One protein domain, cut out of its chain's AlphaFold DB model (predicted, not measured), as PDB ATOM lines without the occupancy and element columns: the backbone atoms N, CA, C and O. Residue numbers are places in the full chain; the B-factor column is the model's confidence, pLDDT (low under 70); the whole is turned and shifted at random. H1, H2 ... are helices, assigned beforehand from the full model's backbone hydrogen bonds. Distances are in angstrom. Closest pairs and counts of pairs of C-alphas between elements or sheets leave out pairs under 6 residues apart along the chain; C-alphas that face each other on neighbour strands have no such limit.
ATOM      1  N   LYS A   5       0.849  16.187  13.110       86.31
ATOM      2  CA  LYS A   5      -0.039  15.891  11.979       86.31
ATOM      3  C   LYS A   5       0.015  14.416  11.558       86.31
ATOM      4  O   LYS A   5      -1.031  13.827  11.302       86.31
ATOM      5  N   GLU A   6       1.204  13.818  11.513       88.88
ATOM      6  CA  GLU A   6       1.403  12.404  11.156       88.88
ATOM      7  C   GLU A   6       0.831  11.493  12.242       88.88
ATOM      8  O   GLU A   6       0.106  10.543  11.949       88.88
ATOM      9  N   LEU A   7       1.056  11.845  13.510       92.06
ATOM     10  CA  LEU A   7       0.501  11.114  14.644       92.06
ATOM     11  C   LEU A   7      -1.036  11.114  14.632       92.06
ATOM     12  O   LEU A   7      -1.653  10.090  14.924       92.06
ATOM     13  N   ASN A   8      -1.664  12.236  14.274       92.81
ATOM     14  CA  ASN A   8      -3.121  12.330  14.164       92.81
ATOM     15  C   ASN A   8      -3.677  11.464  13.023       92.81
ATOM     16  O   ASN A   8      -4.724  10.834  13.195       92.81
ATOM     17  N   ILE A   9      -2.966  11.371  11.896       94.56
ATOM     18  CA  ILE A   9      -3.333  10.475  10.787       94.56
ATOM     19  C   ILE A   9      -3.257   9.014  11.240       94.56
ATOM     20  O   ILE A   9      -4.228   8.275  11.067       94.56
ATOM     21  N   ILE A  10      -2.159   8.615  11.887       94.88
ATOM     22  CA  ILE A  10      -1.981   7.250  12.398       94.88
ATOM     23  C   ILE A  10      -3.066   6.904  13.425       94.88
ATOM     24  O   ILE A  10      -3.713   5.865  13.319       94.88
ATOM     25  N   LYS A  11      -3.345   7.797  14.384       94.25
ATOM     26  CA  LYS A  11      -4.430   7.605  15.364       94.25
ATOM     27  C   LYS A  11      -5.796   7.445  14.690       94.25
ATOM     28  O   LYS A  11      -6.589   6.609  15.120       94.25
ATOM     29  N   SER A  12      -6.066   8.213  13.633       95.69
ATOM     30  CA  SER A  12      -7.294   8.078  12.845       95.69
ATOM     31  C   SER A  12      -7.370   6.717  12.146       95.69
ATOM     32  O   SER A  12      -8.405   6.055  12.217       95.69
ATOM     33  N   LYS A  13      -6.272   6.247  11.537       95.31
ATOM     34  CA  LYS A  13      -6.201   4.909  10.931       95.31
ATOM     35  C   LYS A  13      -6.478   3.806  11.955       95.31
ATOM     36  O   LYS A  13      -7.352   2.979  11.714       95.31
ATOM     37  N   ILE A  14      -5.832   3.861  13.123       94.25
ATOM     38  CA  ILE A  14      -6.046   2.906  14.223       94.25
ATOM     39  C   ILE A  14      -7.521   2.888  14.645       94.25
ATOM     40  O   ILE A  14      -8.128   1.820  14.724       94.25
ATOM     41  N   LYS A  15      -8.132   4.062  14.861       94.12
ATOM     42  CA  LYS A  15      -9.550   4.177  15.245       94.12
ATOM     43  C   LYS A  15     -10.484   3.548  14.204       94.12
ATOM     44  O   LYS A  15     -11.472   2.920  14.570       94.12
ATOM     45  N   ASN A  16     -10.156   3.708  12.926       94.81
ATOM     46  CA  ASN A  16     -10.930   3.173  11.807       94.81
ATOM     47  C   ASN A  16     -10.509   1.750  11.400       94.81
ATOM     48  O   ASN A  16     -10.966   1.268  10.367       94.81
ATOM     49  N   LYS A  17      -9.648   1.075  12.184       93.44
ATOM     50  CA  LYS A  17      -9.113  -0.266  11.881       93.44
ATOM     51  C   LYS A  17      -8.483  -0.366  10.486       93.44
ATOM     52  O   LYS A  17      -8.562  -1.398   9.826       93.44
ATOM     53  N   ILE A  18      -7.859   0.718  10.033       95.19
ATOM     54  CA  ILE A  18      -7.091   0.748   8.792       95.19
ATOM     55  C   ILE A  18      -5.686   0.210   9.104       95.19
ATOM     56  O   ILE A  18      -5.038   0.762   9.998       95.19
ATOM     57  N   PRO A  19      -5.208  -0.827   8.391       96.19
ATOM     58  CA  PRO A  19      -3.850  -1.340   8.534       96.19
ATOM     59  C   PRO A  19      -2.792  -0.246   8.397       96.19
ATOM     60  O   PRO A  19      -2.849   0.567   7.470       96.19
ATOM     61  N   LEU A  20      -1.811  -0.262   9.293       96.75
ATOM     62  CA  LEU A  20      -0.619   0.572   9.178       96.75
ATOM     63  C   LEU A  20       0.465  -0.136   8.359       96.75
ATOM     64  O   LEU A  20       0.562  -1.369   8.343       96.75
ATOM     65  N   ASP A  21       1.298   0.635   7.670       96.31
ATOM     66  CA  ASP A  21       2.536   0.110   7.095       96.31
ATOM     67  C   ASP A  21       3.658  -0.006   8.150       96.31
ATOM     68  O   ASP A  21       3.498   0.347   9.319       96.31
ATOM     69  N   ILE A  22       4.791  -0.595   7.762       96.12
ATOM     70  CA  ILE A  22       5.907  -0.830   8.689       96.12
ATOM     71  C   ILE A  22       6.508   0.490   9.184       96.12
ATOM     72  O   ILE A  22       6.897   0.573  10.350       96.12
ATOM     73  N   ASP A  23       6.569   1.504   8.328       95.62
ATOM     74  CA  ASP A  23       7.222   2.778   8.620       95.62
ATOM     75  C   ASP A  23       6.352   3.601   9.582       95.62
ATOM     76  O   ASP A  23       6.851   4.193  10.543       95.62
ATOM     77  N   GLU A  24       5.029   3.540   9.410       95.94
ATOM     78  CA  GLU A  24       4.027   4.078  10.325       95.94
ATOM     79  C   GLU A  24       4.108   3.410  11.700       95.94
ATOM     80  O   GLU A  24       4.132   4.108  12.714       95.94
ATOM     81  N   ILE A  25       4.192   2.076  11.761       96.31
ATOM     82  CA  ILE A  25       4.313   1.342  13.034       96.31
ATOM     83  C   ILE A  25       5.648   1.665  13.712       96.31
ATOM     84  O   ILE A  25       5.678   1.923  14.916       96.31
ATOM     85  N   SER A  26       6.735   1.701  12.938       95.88
ATOM     86  CA  SER A  26       8.081   2.072  13.384       95.88
ATOM     87  C   SER A  26       8.088   3.460  14.016       95.88
ATOM     88  O   SER A  26       8.498   3.623  15.167       95.88
ATOM     89  N   GLY A  27       7.546   4.454  13.310       94.81
ATOM     90  CA  GLY A  27       7.453   5.827  13.795       94.81
ATOM     91  C   GLY A  27       6.516   5.981  14.994       94.81
ATOM     92  O   GLY A  27       6.810   6.762  15.899       94.81
ATOM     93  N   TYR A  28       5.406   5.240  15.017       95.44
ATOM     94  CA  TYR A  28       4.393   5.327  16.069       95.44
ATOM     95  C   TYR A  28       4.835   4.682  17.385       95.44
ATOM     96  O   TYR A  28       4.620   5.260  18.449       95.44
ATOM     97  N   LEU A  29       5.453   3.500  17.319       94.06
ATOM     98  CA  LEU A  29       5.929   2.764  18.494       94.06
ATOM     99  C   LEU A  29       7.388   3.078  18.850       94.06
ATOM    100  O   LEU A  29       7.860   2.637  19.893       94.06
ATOM    101  N   ASN A  30       8.095   3.843  18.012       94.06
ATOM    102  CA  ASN A  30       9.526   4.120  18.146       94.06
ATOM    103  C   ASN A  30      10.380   2.833  18.180       94.06
ATOM    104  O   ASN A  30      11.326   2.706  18.958       94.06
ATOM    105  N   ILE A  31      10.040   1.869  17.319       93.62
ATOM    106  CA  ILE A  31      10.722   0.574  17.179       93.62
ATOM    107  C   ILE A  31      11.387   0.525  15.807       93.62
ATOM    108  O   ILE A  31      10.792   0.920  14.814       93.62
ATOM    109  N   LYS A  32      12.612  -0.003  15.717       95.25
ATOM    110  CA  LYS A  32      13.320  -0.126  14.432       95.25
ATOM    111  C   LYS A  32      12.517  -0.976  13.440       95.25
ATOM    112  O   LYS A  32      12.190  -2.121  13.747       95.25
ATOM    113  N   GLU A  33      12.341  -0.486  12.212       96.12
ATOM    114  CA  GLU A  33      11.642  -1.209  11.135       96.12
ATOM    115  C   GLU A  33      12.129  -2.647  10.934       96.12
ATOM    116  O   GLU A  33      11.329  -3.529  10.652       96.12
ATOM    117  N   LYS A  34      13.438  -2.911  11.081       95.94
ATOM    118  CA  LYS A  34      14.000  -4.264  10.928       95.94
ATOM    119  C   LYS A  34      13.397  -5.257  11.927       95.94
ATOM    120  O   LYS A  34      13.166  -6.406  11.573       95.94
ATOM    121  N   ILE A  35      13.130  -4.815  13.157       95.12
ATOM    122  CA  ILE A  35      12.504  -5.652  14.189       95.12
ATOM    123  C   ILE A  35      11.058  -5.950  13.787       95.12
ATOM    124  O   ILE A  35      10.640  -7.103  13.805       95.12
ATOM    125  N   ILE A  36      10.328  -4.927  13.339       95.94
ATOM    126  CA  ILE A  36       8.938  -5.058  12.883       95.94
ATOM    127  C   ILE A  36       8.843  -5.982  11.656       95.94
ATOM    128  O   ILE A  36       8.004  -6.879  11.629       95.94
ATOM    129  N   LYS A  37       9.741  -5.825  10.674       96.56
ATOM    130  CA  LYS A  37       9.852  -6.702   9.494       96.56
ATOM    131  C   LYS A  37      10.052  -8.159   9.908       96.56
ATOM    132  O   LYS A  37       9.331  -9.022   9.420       96.56
ATOM    133  N   ASN A  38      10.971  -8.429  10.835       95.38
ATOM    134  CA  ASN A  38      11.207  -9.787  11.328       95.38
ATOM    135  C   ASN A  38       9.968 -10.380  12.017       95.38
ATOM    136  O   ASN A  38       9.641 -11.539  11.769       95.38
ATOM    137  N   ILE A  39       9.264  -9.591  12.837       95.75
ATOM    138  CA  ILE A  39       8.014 -10.011  13.487       95.75
ATOM    139  C   ILE A  39       6.974 -10.422  12.444       95.75
ATOM    140  O   ILE A  39       6.384 -11.491  12.573       95.75
ATOM    141  N   PHE A  40       6.771  -9.616  11.397       95.75
ATOM    142  CA  PHE A  40       5.787  -9.930  10.360       95.75
ATOM    143  C   PHE A  40       6.174 -11.138   9.516       95.75
ATOM    144  O   PHE A  40       5.325 -11.993   9.301       95.75
ATOM    145  N   VAL A  41       7.446 -11.276   9.131       95.38
ATOM    146  CA  VAL A  41       7.925 -12.468   8.411       95.38
ATOM    147  C   VAL A  41       7.653 -13.738   9.221       95.38
ATOM    148  O   VAL A  41       7.125 -14.709   8.684       95.38
ATOM    149  N   MET A  42       7.967 -13.729  10.520       95.25
ATOM    150  CA  MET A  42       7.712 -14.878  11.395       95.25
ATOM    151  C   MET A  42       6.214 -15.138  11.575       95.25
ATOM    152  O   MET A  42       5.772 -16.282  11.499       95.25
ATOM    153  N   TYR A  43       5.427 -14.084  11.788       95.00
ATOM    154  CA  TYR A  43       3.985 -14.183  11.977       95.00
ATOM    155  C   TYR A  43       3.267 -14.732  10.738       95.00
ATOM    156  O   TYR A  43       2.411 -15.602  10.866       95.00
ATOM    157  N   GLU A  44       3.619 -14.252   9.548       93.56
ATOM    158  CA  GLU A  44       3.002 -14.669   8.284       93.56
ATOM    159  C   GLU A  44       3.374 -16.106   7.910       93.56
ATOM    160  O   GLU A  44       2.537 -16.839   7.388       93.56
ATOM    161  N   ALA A  45       4.608 -16.526   8.202       95.25
ATOM    162  CA  ALA A  45       5.076 -17.870   7.881       95.25
ATOM    163  C   ALA A  45       4.610 -18.933   8.890       95.25
ATOM    164  O   ALA A  45       4.300 -20.057   8.496       95.25
ATOM    165  N   PHE A  46       4.575 -18.601  10.185       93.75
ATOM    166  CA  PHE A  46       4.439 -19.594  11.261       93.75
ATOM    167  C   PHE A  46       3.327 -19.282  12.275       93.75
ATOM    168  O   PHE A  46       3.006 -20.112  13.126       93.75
ATOM    169  N   GLY A  47       2.697 -18.109  12.187       93.25
ATOM    170  CA  GLY A  47       1.669 -17.657  13.121       93.25
ATOM    171  C   GLY A  47       2.229 -17.117  14.442       93.25
ATOM    172  O   GLY A  47       3.418 -17.195  14.743       93.25
ATOM    173  N   ARG A  48       1.340 -16.553  15.275       92.31
ATOM    174  CA  ARG A  48       1.711 -15.819  16.503       92.31
ATOM    175  C   ARG A  48       2.536 -16.628  17.508       92.31
ATOM    176  O   ARG A  48       3.433 -16.066  18.128       92.31
ATOM    177  N   LYS A  49       2.243 -17.925  17.669       91.00
ATOM    178  CA  LYS A  49       2.911 -18.798  18.656       91.00
ATOM    179  C   LYS A  49       4.412 -18.965  18.405       91.00
ATOM    180  O   LYS A  49       5.121 -19.357  19.318       91.00
ATOM    181  N   SER A  50       4.873 -18.691  17.187       90.44
ATOM    182  CA  SER A  50       6.277 -18.818  16.788       90.44
ATOM    183  C   SER A  50       7.020 -17.481  16.775       90.44
ATOM    184  O   SER A  50       8.190 -17.435  16.400       90.44
ATOM    185  N   VAL A  51       6.348 -16.384  17.141       93.06
ATOM    186  CA  VAL A  51       6.956 -15.056  17.208       93.06
ATOM    187  C   VAL A  51       7.404 -14.795  18.637       93.06
ATOM    188  O   VAL A  51       6.577 -14.552  19.512       93.06
ATOM    189  N   GLU A  52       8.716 -14.793  18.842       89.88
ATOM    190  CA  GLU A  52       9.353 -14.439  20.109       89.88
ATOM    191  C   GLU A  52      10.361 -13.309  19.890       89.88
ATOM    192  O   GLU A  52      10.915 -13.132  18.800       89.88
ATOM    193  N   SER A  53      10.609 -12.528  20.938       90.62
ATOM    194  CA  SER A  53      11.603 -11.461  20.930       90.62
ATOM    195  C   SER A  53      12.326 -11.414  22.263       90.62
ATOM    196  O   SER A  53      11.715 -11.498  23.320       90.62
ATOM    197  N   ILE A  54      13.642 -11.214  22.213       89.56
ATOM    198  CA  ILE A  54      14.454 -10.994  23.417       89.56
ATOM    199  C   ILE A  54      14.171  -9.603  24.008       89.56
ATOM    200  O   ILE A  54      14.312  -9.392  25.207       89.56
ATOM    201  N   THR A  55      13.796  -8.636  23.164       90.25
ATOM    202  CA  THR A  55      13.702  -7.215  23.538       90.25
ATOM    203  C   THR A  55      12.279  -6.678  23.597       90.25
ATOM    204  O   THR A  55      12.109  -5.513  23.934       90.25
ATOM    205  N   LEU A  56      11.278  -7.465  23.199       93.94
ATOM    206  CA  LEU A  56       9.872  -7.066  23.207       93.94
ATOM    207  C   LEU A  56       9.069  -8.124  23.947       93.94
ATOM    208  O   LEU A  56       9.265  -9.317  23.726       93.94
ATOM    209  N   SER A  57       8.156  -7.670  24.790       94.62
ATOM    210  CA  SER A  57       7.167  -8.525  25.435       94.62
ATOM    211  C   SER A  57       6.150  -9.072  24.429       94.62
ATOM    212  O   SER A  57       5.952  -8.521  23.343       94.62
ATOM    213  N   ASP A  58       5.447 -10.135  24.822       93.69
ATOM    214  CA  ASP A  58       4.337 -10.684  24.040       93.69
ATOM    215  C   ASP A  58       3.256  -9.634  23.743       93.69
ATOM    216  O   ASP A  58       2.777  -9.549  22.616       93.69
ATOM    217  N   GLU A  59       2.930  -8.778  24.715       93.75
ATOM    218  CA  GLU A  59       1.950  -7.701  24.535       93.75
ATOM    219  C   GLU A  59       2.398  -6.674  23.487       93.75
ATOM    220  O   GLU A  59       1.589  -6.194  22.690       93.75
ATOM    221  N   GLU A  60       3.691  -6.341  23.445       95.12
ATOM    222  CA  GLU A  60       4.247  -5.450  22.421       95.12
ATOM    223  C   GLU A  60       4.213  -6.095  21.034       95.12
ATOM    224  O   GLU A  60       3.863  -5.429  20.058       95.12
ATOM    225  N   ILE A  61       4.526  -7.391  20.940       95.00
ATOM    226  CA  ILE A  61       4.432  -8.160  19.693       95.00
ATOM    227  C   ILE A  61       2.978  -8.202  19.205       95.00
ATOM    228  O   ILE A  61       2.710  -7.899  18.041       95.00
ATOM    229  N   ASP A  62       2.026  -8.498  20.093       94.50
ATOM    230  CA  ASP A  62       0.594  -8.498  19.781       94.50
ATOM    231  C   ASP A  62       0.109  -7.117  19.341       94.50
ATOM    232  O   ASP A  62      -0.657  -6.981  18.380       94.50
ATOM    233  N   ARG A  63       0.609  -6.060  19.984       94.94
ATOM    234  CA  ARG A  63       0.320  -4.686  19.580       94.94
ATOM    235  C   ARG A  63       0.853  -4.391  18.178       94.94
ATOM    236  O   ARG A  63       0.106  -3.851  17.368       94.94
ATOM    237  N   ILE A  64       2.091  -4.768  17.856       95.62
ATOM    238  CA  ILE A  64       2.670  -4.600  16.510       95.62
ATOM    239  C   ILE A  64       1.829  -5.336  15.458       95.62
ATOM    240  O   ILE A  64       1.471  -4.753  14.433       95.62
ATOM    241  N   ILE A  65       1.469  -6.593  15.728       95.06
ATOM    242  CA  ILE A  65       0.663  -7.426  14.825       95.06
ATOM    243  C   ILE A  65      -0.726  -6.821  14.621       95.06
ATOM    244  O   ILE A  65      -1.159  -6.677  13.479       95.06
ATOM    245  N   SER A  66      -1.401  -6.388  15.687       94.69
ATOM    246  CA  SER A  66      -2.750  -5.811  15.591       94.69
ATOM    247  C   SER A  66      -2.804  -4.490  14.814       94.69
ATOM    248  O   SER A  66      -3.821  -4.195  14.189       94.69
ATOM    249  N   LEU A  67      -1.717  -3.710  14.781       95.88
ATOM    250  CA  LEU A  67      -1.638  -2.493  13.964       95.88
ATOM    251  C   LEU A  67      -1.575  -2.793  12.458       95.88
ATOM    252  O   LEU A  67      -2.099  -2.019  11.655       95.88
ATOM    253  N   LYS A  68      -0.961  -3.916  12.066       95.25
ATOM    254  CA  LYS A  68      -0.914  -4.375  10.669       95.25
ATOM    255  C   LYS A  68      -2.155  -5.180  10.282       95.25
ATOM    256  O   LYS A  68      -2.637  -5.072   9.158       95.25
ATOM    257  N   TYR A  69      -2.687  -5.945  11.227       93.62
ATOM    258  CA  TYR A  69      -3.774  -6.901  11.040       93.62
ATOM    259  C   TYR A  69      -4.953  -6.625  11.995       93.62
ATOM    260  O   TYR A  69      -5.313  -7.481  12.802       93.62
TER     261      TYR A  69
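This is residues 5 to 69 of the 78 residues of an uncharacterized protein of Anaerosalibacter bizertensis (UniProt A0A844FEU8). Four short helices cross one another at steep angles in an elongated body: H1 lies at one end, H2 comes next, and H3 and H4 cross nearly at right angles in the other half. The link from H3 to H4, residues 47 to 57, makes a wide loop at the end far from H1. The printed part has 65 residues with four named helices, H1 to H4 in chain order, and no named strand; the class is all helix. It is compact, with a radius of gyration of the C-alphas of 11.6 A and spans of 34 by 20 by 17 A.

Start at H1, residues 5 to 15, which only just touches H2, residues 22 to 29, with 3 pairs of C-alphas within 8 A; the closest are those of Ile 10 and Glu 24, 7.1 A apart, and the lines are about perpendicular at 83 degrees. Go on to H3, residues 33 to 46: its residues 33 to 37 alone touch H2, opposite ways at a steep tilt of 66 degrees, with the closest C-alphas, of Ser 26 and Glu 33, at 5.3 A. H1 and H3 are apart. At H4, residues 58 to 68, you find the C-alpha of Ile 65 7.2 A from that of Phe 40, the closest pair where H3 touches H4 with residues 36 to 40 alone, about perpendicular at 89 degrees. H4 only just touches H2, with 3 pairs within 8 A, the closest being the C-alphas of Ile 25 and Ile 64 at 7.1 A. In H1, H2, H3 and H4 every O i to N i+4 pair is within hydrogen-bond range.

Find C-alpha 5 at (-0.039, 15.891, 11.979); from there H1 runs 15.4 A to Lys 15. H2 covers 10.4 A from Ile 22 to Leu 29, and H3 19.7 A from Glu 33 to C-alpha 46 at (4.439, -19.594, 11.261). H4 runs 15.7 A from Asp 58 to C-alpha 68 at (-0.914, -4.375, 10.669).

The two C-alphas farthest apart are those of Lys 5 and Phe 46, 35.8 A. The printed part has no cut, and the link from H3 to H4 is long, with 11 residues. No printed residue is under 70 in pLDDT.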